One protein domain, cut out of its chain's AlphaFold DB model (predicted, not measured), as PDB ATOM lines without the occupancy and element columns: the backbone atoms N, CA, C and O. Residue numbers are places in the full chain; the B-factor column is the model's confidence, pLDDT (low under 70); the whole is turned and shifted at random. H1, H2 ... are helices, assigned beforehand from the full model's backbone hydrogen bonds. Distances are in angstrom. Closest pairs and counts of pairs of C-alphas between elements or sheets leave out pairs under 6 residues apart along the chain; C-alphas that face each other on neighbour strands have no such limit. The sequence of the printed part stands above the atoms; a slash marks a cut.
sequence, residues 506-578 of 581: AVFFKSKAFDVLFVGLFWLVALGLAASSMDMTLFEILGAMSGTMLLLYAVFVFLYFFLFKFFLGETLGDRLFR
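What this domain is: This is residues 506 to 578 of the 581 residues of the protein "Zinc ribbon domain-containing protein" of Acidobacteria bacterium (UniProt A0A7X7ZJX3). Two long helices, H1 and H3, make a loose, open frame: H3 folds back across H1 with a gap between them, the short helix H2 bridges the one end, and at the other end the link after H3 leads to the short helix H4, which packs on the first part of H1. H1 makes the longest axis, and much of H3 stands free, among it residues 551 to 556. The printed part has 73 residues with four named helices, in the order H1, H2, H3, H4, and no named strand; the class is all helix. The whole is loose, with a radius of gyration of the C-alphas of 14.7 A, and its outline is a rod of 42 by 21 by 21 A.

How they stand to each other: H1, residues 506 to 534, touches H2, residues 538 to 544, with its residues 527 to 531 alone. The closest C-alphas of the two are those of Ala 531 and Leu 538, 5.8 A apart, and their lines are about perpendicular, at 83 degrees. H3, residues 547 to 567, touches no helix. It is near H1, with 7 pairs of C-alphas within 10 A but no pair within 8 A. H2 and H3 are apart. H4, residues 572 to 577, touches H1, and H1 touches it with residues 507 to 515 alone. Their closest C-alphas are those of Ser 511 and Gly 573, 4.2 A apart, and they run opposite ways at a steep tilt of 43 degrees. H4 is apart from H3 and from H2. In H1, H2, H3 and H4 every O i to N i+4 pair is within hydrogen-bond range.

Where its parts are: H1 runs from Ala 506, with its C-alpha at (120.201, 146.925, 186.308), to Met 534, 41.3 A from first to last C-alpha. H2 runs from Leu 538 to Ala 544. H3 begins at Gly 547, with its C-alpha at (103.570, 155.833, 213.156), and ends at Phe 567, 29.7 A from first to last C-alpha. H4 runs from Leu 572 to Phe 577, whose C-alpha is at (128.535, 153.295, 189.303).

The domain as a whole: The two C-alphas farthest apart are those of Asp 535 and Arg 578, at 42.4 A, while the first and last printed C-alphas, of Ala 506 and Arg 578, are 12.4 A apart. The printed part has no cut, and the links H1 to H2, H2 to H3 and H3 to H4 are tight. Residues 543 to 549, of which 547 to 549 belong to H3, stand free, and so do residues 565 to 570, of which 565 to 567 belong to H3. The mean pLDDT of the printed part is 87.6, and no printed residue is under 70; the mean of H4 is 82.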
ATOM      1  N   ALA A 506     119.434 147.616 185.275       83.06
ATOM      2  CA  ALA A 506     120.201 146.925 186.308       83.06
ATOM      3  C   ALA A 506     121.243 147.822 187.006       83.06
ATOM      4  O   ALA A 506     121.415 147.724 188.219       83.06
ATOM      5  N   VAL A 507     121.922 148.707 186.269       81.50
ATOM      6  CA  VAL A 507     122.906 149.640 186.848       81.50
ATOM      7  C   VAL A 507     122.195 150.730 187.644       81.50
ATOM      8  O   VAL A 507     122.618 151.032 188.753       81.50
ATOM      9  N   PHE A 508     121.061 151.222 187.141       79.81
ATOM     10  CA  PHE A 508     120.224 152.205 187.836       79.81
ATOM     11  C   PHE A 508     119.616 151.667 189.141       79.81
ATOM     12  O   PHE A 508     119.600 152.342 190.168       79.81
ATOM     13  N   PHE A 509     119.123 150.426 189.141       86.50
ATOM     14  CA  PHE A 509     118.637 149.800 190.372       86.50
ATOM     15  C   PHE A 509     119.773 149.547 191.361       86.50
ATOM     16  O   PHE A 509     119.579 149.703 192.564       86.50
ATOM     17  N   LYS A 510     120.966 149.194 190.874       87.81
ATOM     18  CA  LYS A 510     122.136 148.963 191.723       87.81
ATOM     19  C   LYS A 510     122.651 150.255 192.361       87.81
ATOM     20  O   LYS A 510     122.969 150.235 193.549       87.81
ATOM     21  N   SER A 511     122.677 151.364 191.616       86.19
ATOM     22  CA  SER A 511     123.047 152.676 192.156       86.19
ATOM     23  C   SER A 511     122.048 153.154 193.207       86.19
ATOM     24  O   SER A 511     122.454 153.494 194.319       86.19
ATOM     25  N   LYS A 512     120.742 153.047 192.936       84.44
ATOM     26  CA  LYS A 512     119.702 153.376 193.925       84.44
ATOM     27  C   LYS A 512     119.720 152.481 195.158       84.44
ATOM     28  O   LYS A 512     119.555 152.978 196.269       84.44
ATOM     29  N   ALA A 513     119.909 151.174 194.985       89.06
ATOM     30  CA  ALA A 513     119.992 150.249 196.110       89.06
ATOM     31  C   ALA A 513     121.172 150.602 197.024       89.06
ATOM     32  O   ALA A 513     121.033 150.546 198.243       89.06
ATOM     33  N   PHE A 514     122.304 151.017 196.446       88.81
ATOM     34  CA  PHE A 514     123.450 151.494 197.213       88.81
ATOM     35  C   PHE A 514     123.132 152.769 198.002       88.81
ATOM     36  O   PHE A 514     123.447 152.821 199.188       88.81
ATOM     37  N   ASP A 515     122.453 153.752 197.401       86.62
ATOM     38  CA  ASP A 515     122.054 154.971 198.118       86.62
ATOM     39  C   ASP A 515     121.099 154.676 199.282       86.62
ATOM     40  O   ASP A 515     121.288 155.191 200.383       86.62
ATOM     41  N   VAL A 516     120.101 153.809 199.078       85.88
ATOM     42  CA  VAL A 516     119.170 153.404 200.147       85.88
ATOM     43  C   VAL A 516     119.906 152.670 201.266       85.88
ATOM     44  O   VAL A 516     119.639 152.922 202.440       85.88
ATOM     45  N   LEU A 517     120.860 151.800 200.927       90.50
ATOM     46  CA  LEU A 517     121.671 151.085 201.914       90.50
ATOM     47  C   LEU A 517     122.566 152.060 202.689       90.50
ATOM     48  O   LEU A 517     122.647 151.972 203.910       90.50
ATOM     49  N   PHE A 518     123.183 153.026 202.009       86.44
ATOM     50  CA  PHE A 518     124.039 154.031 202.636       86.44
ATOM     51  C   PHE A 518     123.254 154.938 203.592       86.44
ATOM     52  O   PHE A 518     123.637 155.094 204.753       86.44
ATOM     53  N   VAL A 519     122.117 155.476 203.141       85.00
ATOM     54  CA  VAL A 519     121.225 156.295 203.976       85.00
ATOM     55  C   VAL A 519     120.667 155.467 205.134       85.00
ATOM     56  O   VAL A 519     120.665 155.932 206.273       85.00
ATOM     57  N   GLY A 520     120.252 154.225 204.876       87.94
ATOM     58  CA  GLY A 520     119.763 153.305 205.900       87.94
ATOM     59  C   GLY A 520     120.824 152.974 206.951       87.94
ATOM     60  O   GLY A 520     120.527 152.978 208.143       87.94
ATOM     61  N   LEU A 521     122.076 152.757 206.542       92.56
ATOM     62  CA  LEU A 521     123.193 152.506 207.452       92.56
ATOM     63  C   LEU A 521     123.497 153.736 208.306       92.56
ATOM     64  O   LEU A 521     123.619 153.610 209.523       92.56
ATOM     65  N   PHE A 522     123.560 154.922 207.700       88.38
ATOM     66  CA  PHE A 522     123.744 156.170 208.441       88.38
ATOM     67  C   PHE A 522     122.611 156.390 209.451       88.38
ATOM     68  O   PHE A 522     122.857 156.755 210.600       88.38
ATOM     69  N   TRP A 523     121.374 156.093 209.054       89.38
ATOM     70  CA  TRP A 523     120.206 156.190 209.923       89.38
ATOM     71  C   TRP A 523     120.256 155.192 211.086       89.38
ATOM     72  O   TRP A 523     119.999 155.582 212.224       89.38
ATOM     73  N   LEU A 524     120.658 153.939 210.847       91.50
ATOM     74  CA  LEU A 524     120.850 152.942 211.907       91.50
ATOM     75  C   LEU A 524     121.966 153.334 212.878       91.50
ATOM     76  O   LEU A 524     121.811 153.148 214.083       91.50
ATOM     77  N   VAL A 525     123.068 153.906 212.381       94.81
ATOM     78  CA  VAL A 525     124.145 154.433 213.232       94.81
ATOM     79  C   VAL A 525     123.635 155.604 214.071       94.81
ATOM     80  O   VAL A 525     123.859 155.624 215.278       94.81
ATOM     81  N   ALA A 526     122.895 156.541 213.474       91.62
ATOM     82  CA  ALA A 526     122.307 157.671 214.189       91.62
ATOM     83  C   ALA A 526     121.304 157.220 215.264       91.62
ATOM     84  O   ALA A 526     121.345 157.711 216.391       91.62
ATOM     85  N   LEU A 527     120.448 156.243 214.953       90.06
ATOM     86  CA  LEU A 527     119.538 155.621 215.916       90.06
ATOM     87  C   LEU A 527     120.281 154.878 217.022       90.06
ATOM     88  O   LEU A 527     119.880 154.960 218.178       90.06
ATOM     89  N   GLY A 528     121.363 154.175 216.688       94.75
ATOM     90  CA  GLY A 528     122.217 153.501 217.662       94.75
ATOM     91  C   GLY A 528     122.889 154.489 218.615       94.75
ATOM     92  O   GLY A 528     122.889 154.271 219.824       94.75
ATOM     93  N   LEU A 529     123.393 155.610 218.093       95.19
ATOM     94  CA  LEU A 529     123.952 156.695 218.903       95.19
ATOM     95  C   LEU A 529     122.881 157.358 219.773       95.19
ATOM     96  O   LEU A 529     123.118 157.584 220.957       95.19
ATOM     97  N   ALA A 530     121.689 157.612 219.229       92.81
ATOM     98  CA  ALA A 530     120.567 158.153 219.991       92.81
ATOM     99  C   ALA A 530     120.154 157.202 221.127       92.81
ATOM    100  O   ALA A 530     120.040 157.637 222.272       92.81
ATOM    101  N   ALA A 531     120.032 155.904 220.836       95.12
ATOM    102  CA  ALA A 531     119.765 154.852 221.813       95.12
ATOM    103  C   ALA A 531     120.820 154.825 222.922       95.12
ATOM    104  O   ALA A 531     120.477 154.885 224.102       95.12
ATOM    105  N   SER A 532     122.100 154.841 222.541       96.06
ATOM    106  CA  SER A 532     123.214 154.886 223.489       96.06
ATOM    107  C   SER A 532     123.229 156.163 224.328       96.06
ATOM    108  O   SER A 532     123.688 156.119 225.461       96.06
ATOM    109  N   SER A 533     122.767 157.296 223.791       96.88
ATOM    110  CA  SER A 533     122.738 158.571 224.519       96.88
ATOM    111  C   SER A 533     121.573 158.688 225.502       96.88
ATOM    112  O   SER A 533     121.651 159.453 226.459       96.88
ATOM    113  N   MET A 534     120.485 157.955 225.254       95.00
ATOM    114  CA  MET A 534     119.262 157.993 226.059       95.00
ATOM    115  C   MET A 534     119.145 156.803 227.019       95.00
ATOM    116  O   MET A 534     118.146 156.712 227.729       95.00
ATOM    117  N   ASP A 535     120.123 155.889 227.020       96.31
ATOM    118  CA  ASP A 535     120.082 154.607 227.739       96.31
ATOM    119  C   ASP A 535     118.807 153.787 227.446       96.31
ATOM    120  O   ASP A 535     118.323 153.022 228.282       96.31
ATOM    121  N   MET A 536     118.244 153.948 226.245       95.75
ATOM    122  CA  MET A 536     117.048 153.236 225.791       95.75
ATOM    123  C   MET A 536     117.426 152.188 224.755       95.75
ATOM    124  O   MET A 536     118.361 152.362 223.972       95.75
ATOM    125  N   THR A 537     116.679 151.090 224.707       95.31
ATOM    126  CA  THR A 537     116.887 150.095 223.651       95.31
ATOM    127  C   THR A 537     116.364 150.613 222.305       95.31
ATOM    128  O   THR A 537     115.380 151.349 222.246       95.31
ATOM    129  N   LEU A 538     116.982 150.194 221.193       90.31
ATOM    130  CA  LEU A 538     116.505 150.533 219.840       90.31
ATOM    131  C   LEU A 538     115.023 150.181 219.642       90.31
ATOM    132  O   LEU A 538     114.286 150.942 219.023       90.31
ATOM    133  N   PHE A 539     114.580 149.054 220.205       91.19
ATOM    134  CA  PHE A 539     113.186 148.613 220.144       91.19
ATOM    135  C   PHE A 539     112.242 149.493 220.968       91.19
ATOM    136  O   PHE A 539     111.104 149.688 220.555       91.19
ATOM    137  N   GLU A 540     112.687 150.055 222.094       91.56
ATOM    138  CA  GLU A 540     111.891 151.033 222.844       91.56
ATOM    139  C   GLU A 540     111.757 152.345 222.084       91.56
ATOM    140  O   GLU A 540     110.671 152.910 222.063       91.56
ATOM    141  N   ILE A 541     112.816 152.806 221.413       88.50
ATOM    142  CA  ILE A 541     112.749 154.020 220.593       88.50
ATOM    143  C   ILE A 541     111.839 153.798 219.383       88.50
ATOM    144  O   ILE A 541     110.965 154.625 219.128       88.50
ATOM    145  N   LEU A 542     111.980 152.670 218.675       88.12
ATOM    146  CA  LEU A 542     111.090 152.324 217.562       88.12
ATOM    147  C   LEU A 542     109.643 152.118 218.023       88.12
ATOM    148  O   LEU A 542     108.725 152.549 217.338       88.12
ATOM    149  N   GLY A 543     109.433 151.492 219.183       90.12
ATOM    150  CA  GLY A 543     108.103 151.285 219.754       90.12
ATOM    151  C   GLY A 543     107.473 152.565 220.311       90.12
ATOM    152  O   GLY A 543     106.250 152.683 220.343       90.12
ATOM    153  N   ALA A 544     108.291 153.530 220.740       89.06
ATOM    154  CA  ALA A 544     107.843 154.833 221.222       89.06
ATOM    155  C   ALA A 544     107.608 155.838 220.087       89.06
ATOM    156  O   ALA A 544     106.809 156.763 220.254       89.06
ATOM    157  N   MET A 545     108.275 155.676 218.938       90.69
ATOM    158  CA  MET A 545     107.980 156.466 217.748       90.69
ATOM    159  C   MET A 545     106.581 156.112 217.246       90.69
ATOM    160  O   MET A 545     106.322 155.023 216.742       90.69
ATOM    161  N   SER A 546     105.654 157.060 217.373       88.19
ATOM    162  CA  SER A 546     104.334 156.933 216.766       88.19
ATOM    163  C   SER A 546     104.470 156.759 215.252       88.19
ATOM    164  O   SER A 546     105.358 157.349 214.638       88.19
ATOM    165  N   GLY A 547     103.558 156.016 214.617       90.38
ATOM    166  CA  GLY A 547     103.570 155.833 213.156       90.38
ATOM    167  C   GLY A 547     103.618 157.154 212.369       90.38
ATOM    168  O   GLY A 547     104.208 157.223 211.299       90.38
ATOM    169  N   THR A 548     103.105 158.248 212.943       89.88
ATOM    170  CA  THR A 548     103.224 159.602 212.379       89.88
ATOM    171  C   THR A 548     104.660 160.128 212.310       89.88
ATOM    172  O   THR A 548     104.990 160.845 211.369       89.88
ATOM    173  N   MET A 549     105.524 159.775 213.268       87.94
ATOM    174  CA  MET A 549     106.951 160.102 213.207       87.94
ATOM    175  C   MET A 549     107.643 159.302 212.108       87.94
ATOM    176  O   MET A 549     108.425 159.876 211.360       87.94
ATOM    177  N   LEU A 550     107.313 158.016 211.948       86.50
ATOM    178  CA  LEU A 550     107.843 157.204 210.847       86.50
ATOM    179  C   LEU A 550     107.426 157.752 209.478       86.50
ATOM    180  O   LEU A 550     108.264 157.848 208.586       86.50
ATOM    181  N   LEU A 551     106.174 158.189 209.330       91.62
ATOM    182  CA  LEU A 551     105.691 158.839 208.109       91.62
ATOM    183  C   LEU A 551     106.470 160.133 207.831       91.62
ATOM    184  O   LEU A 551     106.935 160.351 206.717       91.62
ATOM    185  N   LEU A 552     106.689 160.964 208.853       87.50
ATOM    186  CA  LEU A 552     107.498 162.177 208.725       87.50
ATOM    187  C   LEU A 552     108.951 161.866 208.324       87.50
ATOM    188  O   LEU A 552     109.507 162.558 207.471       87.50
ATOM    189  N   TYR A 553     109.545 160.796 208.856       86.31
ATOM    190  CA  TYR A 553     110.852 160.317 208.401       86.31
ATOM    191  C   TYR A 553     110.824 159.838 206.947       86.31
ATOM    192  O   TYR A 553     111.723 160.196 206.190       86.31
ATOM    193  N   ALA A 554     109.798 159.097 206.525       88.25
ATOM    194  CA  ALA A 554     109.642 158.676 205.134       88.25
ATOM    195  C   ALA A 554     109.541 159.884 204.187       88.25
ATOM    196  O   ALA A 554     110.195 159.908 203.144       88.25
ATOM    197  N   VAL A 555     108.811 160.930 204.589       93.12
ATOM    198  CA  VAL A 555     108.738 162.199 203.852       93.12
ATOM    199  C   VAL A 555     110.104 162.877 203.782       93.12
ATOM    200  O   VAL A 555     110.483 163.341 202.713       93.12
ATOM    201  N   PHE A 556     110.882 162.908 204.867       86.94
ATOM    202  CA  PHE A 556     112.236 163.466 204.823       86.94
ATOM    203  C   PHE A 556     113.194 162.659 203.955       86.94
ATOM    204  O   PHE A 556     114.004 163.260 203.257       86.94
ATOM    205  N   VAL A 557     113.095 161.331 203.952       85.56
ATOM    206  CA  VAL A 557     113.878 160.478 203.049       85.56
ATOM    207  C   VAL A 557     113.494 160.765 201.597       85.56
ATOM    208  O   VAL A 557     114.372 160.983 200.764       85.56
ATOM    209  N   PHE A 558     112.198 160.859 201.295       88.69
ATOM    210  CA  PHE A 558     111.723 161.236 199.965       88.69
ATOM    211  C   PHE A 558     112.221 162.626 199.552       88.69
ATOM    212  O   PHE A 558     112.731 162.798 198.449       88.69
ATOM    213  N   LEU A 559     112.138 163.606 200.455       89.56
ATOM    214  CA  LEU A 559     112.588 164.975 200.221       89.56
ATOM    215  C   LEU A 559     114.113 165.033 200.054       89.56
ATOM    216  O   LEU A 559     114.598 165.742 199.182       89.56
ATOM    217  N   TYR A 560     114.873 164.236 200.807       85.19
ATOM    218  CA  TYR A 560     116.315 164.065 200.623       85.19
ATOM    219  C   TYR A 560     116.636 163.541 199.220       85.19
ATOM    220  O   TYR A 560     117.431 164.159 198.514       85.19
ATOM    221  N   PHE A 561     115.977 162.466 198.773       82.62
ATOM    222  CA  PHE A 561     116.155 161.945 197.415       82.62
ATOM    223  C   PHE A 561     115.733 162.957 196.349       82.62
ATOM    224  O   PHE A 561     116.411 163.089 195.332       82.62
ATOM    225  N   PHE A 562     114.646 163.693 196.584       86.94
ATOM    226  CA  PHE A 562     114.169 164.740 195.691       86.94
ATOM    227  C   PHE A 562     115.187 165.879 195.570       86.94
ATOM    228  O   PHE A 562     115.555 166.247 194.460       86.94
ATOM    229  N   LEU A 563     115.701 166.390 196.694       85.19
ATOM    230  CA  LEU A 563     116.724 167.434 196.713       85.19
ATOM    231  C   LEU A 563     118.019 166.952 196.065       85.19
ATOM    232  O   LEU A 563     118.576 167.668 195.244       85.19
ATOM    233  N   PHE A 564     118.485 165.739 196.368       82.44
ATOM    234  CA  PHE A 564     119.685 165.193 195.732       82.44
ATOM    235  C   PHE A 564     119.505 165.061 194.220       82.44
ATOM    236  O   PHE A 564     120.351 165.522 193.459       82.44
ATOM    237  N   LYS A 565     118.370 164.514 193.776       80.44
ATOM    238  CA  LYS A 565     118.060 164.389 192.351       80.44
ATOM    239  C   LYS A 565     117.970 165.754 191.659       80.44
ATOM    240  O   LYS A 565     118.429 165.878 190.531       80.44
ATOM    241  N   PHE A 566     117.376 166.755 192.309       82.12
ATOM    242  CA  PHE A 566     117.130 168.064 191.701       82.12
ATOM    243  C   PHE A 566     118.356 168.985 191.734       82.12
ATOM    244  O   PHE A 566     118.604 169.699 190.769       82.12
ATOM    245  N   PHE A 567     119.137 168.968 192.819       81.56
ATOM    246  CA  PHE A 567     120.277 169.874 193.003       81.56
ATOM    247  C   PHE A 567     121.607 169.304 192.515       81.56
ATOM    248  O   PHE A 567     122.424 170.058 191.999       81.56
ATOM    249  N   LEU A 568     121.856 168.002 192.680       79.56
ATOM    250  CA  LEU A 568     123.119 167.389 192.250       79.56
ATOM    251  C   LEU A 568     123.025 166.777 190.849       79.56
ATOM    252  O   LEU A 568     124.049 166.366 190.308       79.56
ATOM    253  N   GLY A 569     121.817 166.698 190.275       76.00
ATOM    254  CA  GLY A 569     121.525 166.055 188.988       76.00
ATOM    255  C   GLY A 569     121.678 164.529 189.007       76.00
ATOM    256  O   GLY A 569     120.999 163.829 188.260       76.00
ATOM    257  N   GLU A 570     122.516 164.010 189.904       81.00
ATOM    258  CA  GLU A 570     122.909 162.612 190.047       81.00
ATOM    259  C   GLU A 570     123.047 162.262 191.529       81.00
ATOM    260  O   GLU A 570     123.524 163.063 192.341       81.00
ATOM    261  N   THR A 571     122.629 161.054 191.900       82.81
ATOM    262  CA  THR A 571     122.822 160.561 193.264       82.81
ATOM    263  C   THR A 571     124.264 160.084 193.478       82.81
ATOM    264  O   THR A 571     125.018 159.862 192.527       82.81
ATOM    265  N   LEU A 572     124.690 159.938 194.738       78.00
ATOM    266  CA  LEU A 572     126.030 159.429 195.069       78.00
ATOM    267  C   LEU A 572     126.262 158.033 194.475       78.00
ATOM    268  O   LEU A 572     127.347 157.762 193.957       78.00
ATOM    269  N   GLY A 573     125.235 157.183 194.486       79.62
ATOM    270  CA  GLY A 573     125.229 155.905 193.788       79.62
ATOM    271  C   GLY A 573     125.471 156.064 192.289       79.62
ATOM    272  O   GLY A 573     126.318 155.363 191.739       79.62
ATOM    273  N   ASP A 574     124.792 156.999 191.622       82.12
ATOM    274  CA  ASP A 574     124.994 157.224 190.184       82.12
ATOM    275  C   ASP A 574     126.429 157.668 189.870       82.12
ATOM    276  O   ASP A 574     127.010 157.197 188.894       82.12
ATOM    277  N   ARG A 575     127.057 158.471 190.740       82.69
ATOM    278  CA  ARG A 575     128.481 158.828 190.606       82.69
ATOM    279  C   ARG A 575     129.428 157.651 190.821       82.69
ATOM    280  O   ARG A 575     130.475 157.598 190.182       82.69
ATOM    281  N   LEU A 576     129.093 156.728 191.723       84.06
ATOM    282  CA  LEU A 576     129.952 155.587 192.047       84.06
ATOM    283  C   LEU A 576     129.910 154.496 190.969       84.06
ATOM    284  O   LEU A 576     130.899 153.797 190.758       84.06
ATOM    285  N   PHE A 577     128.758 154.334 190.313       83.00
ATOM    286  CA  PHE A 577     128.535 153.295 189.303       83.00
ATOM    287  C   PHE A 577     128.587 153.802 187.864       83.00
ATOM    288  O   PHE A 577     128.528 152.977 186.947       83.00
ATOM    289  N   ARG A 578     128.735 155.114 187.633       81.38
ATOM    290  CA  ARG A 578     129.057 155.602 186.294       81.38
ATOM    291  C   ARG A 578     130.456 155.117 185.910       81.38
ATOM    292  O   ARG A 578     131.409 155.400 186.639       81.38
TER     293      ARG A 578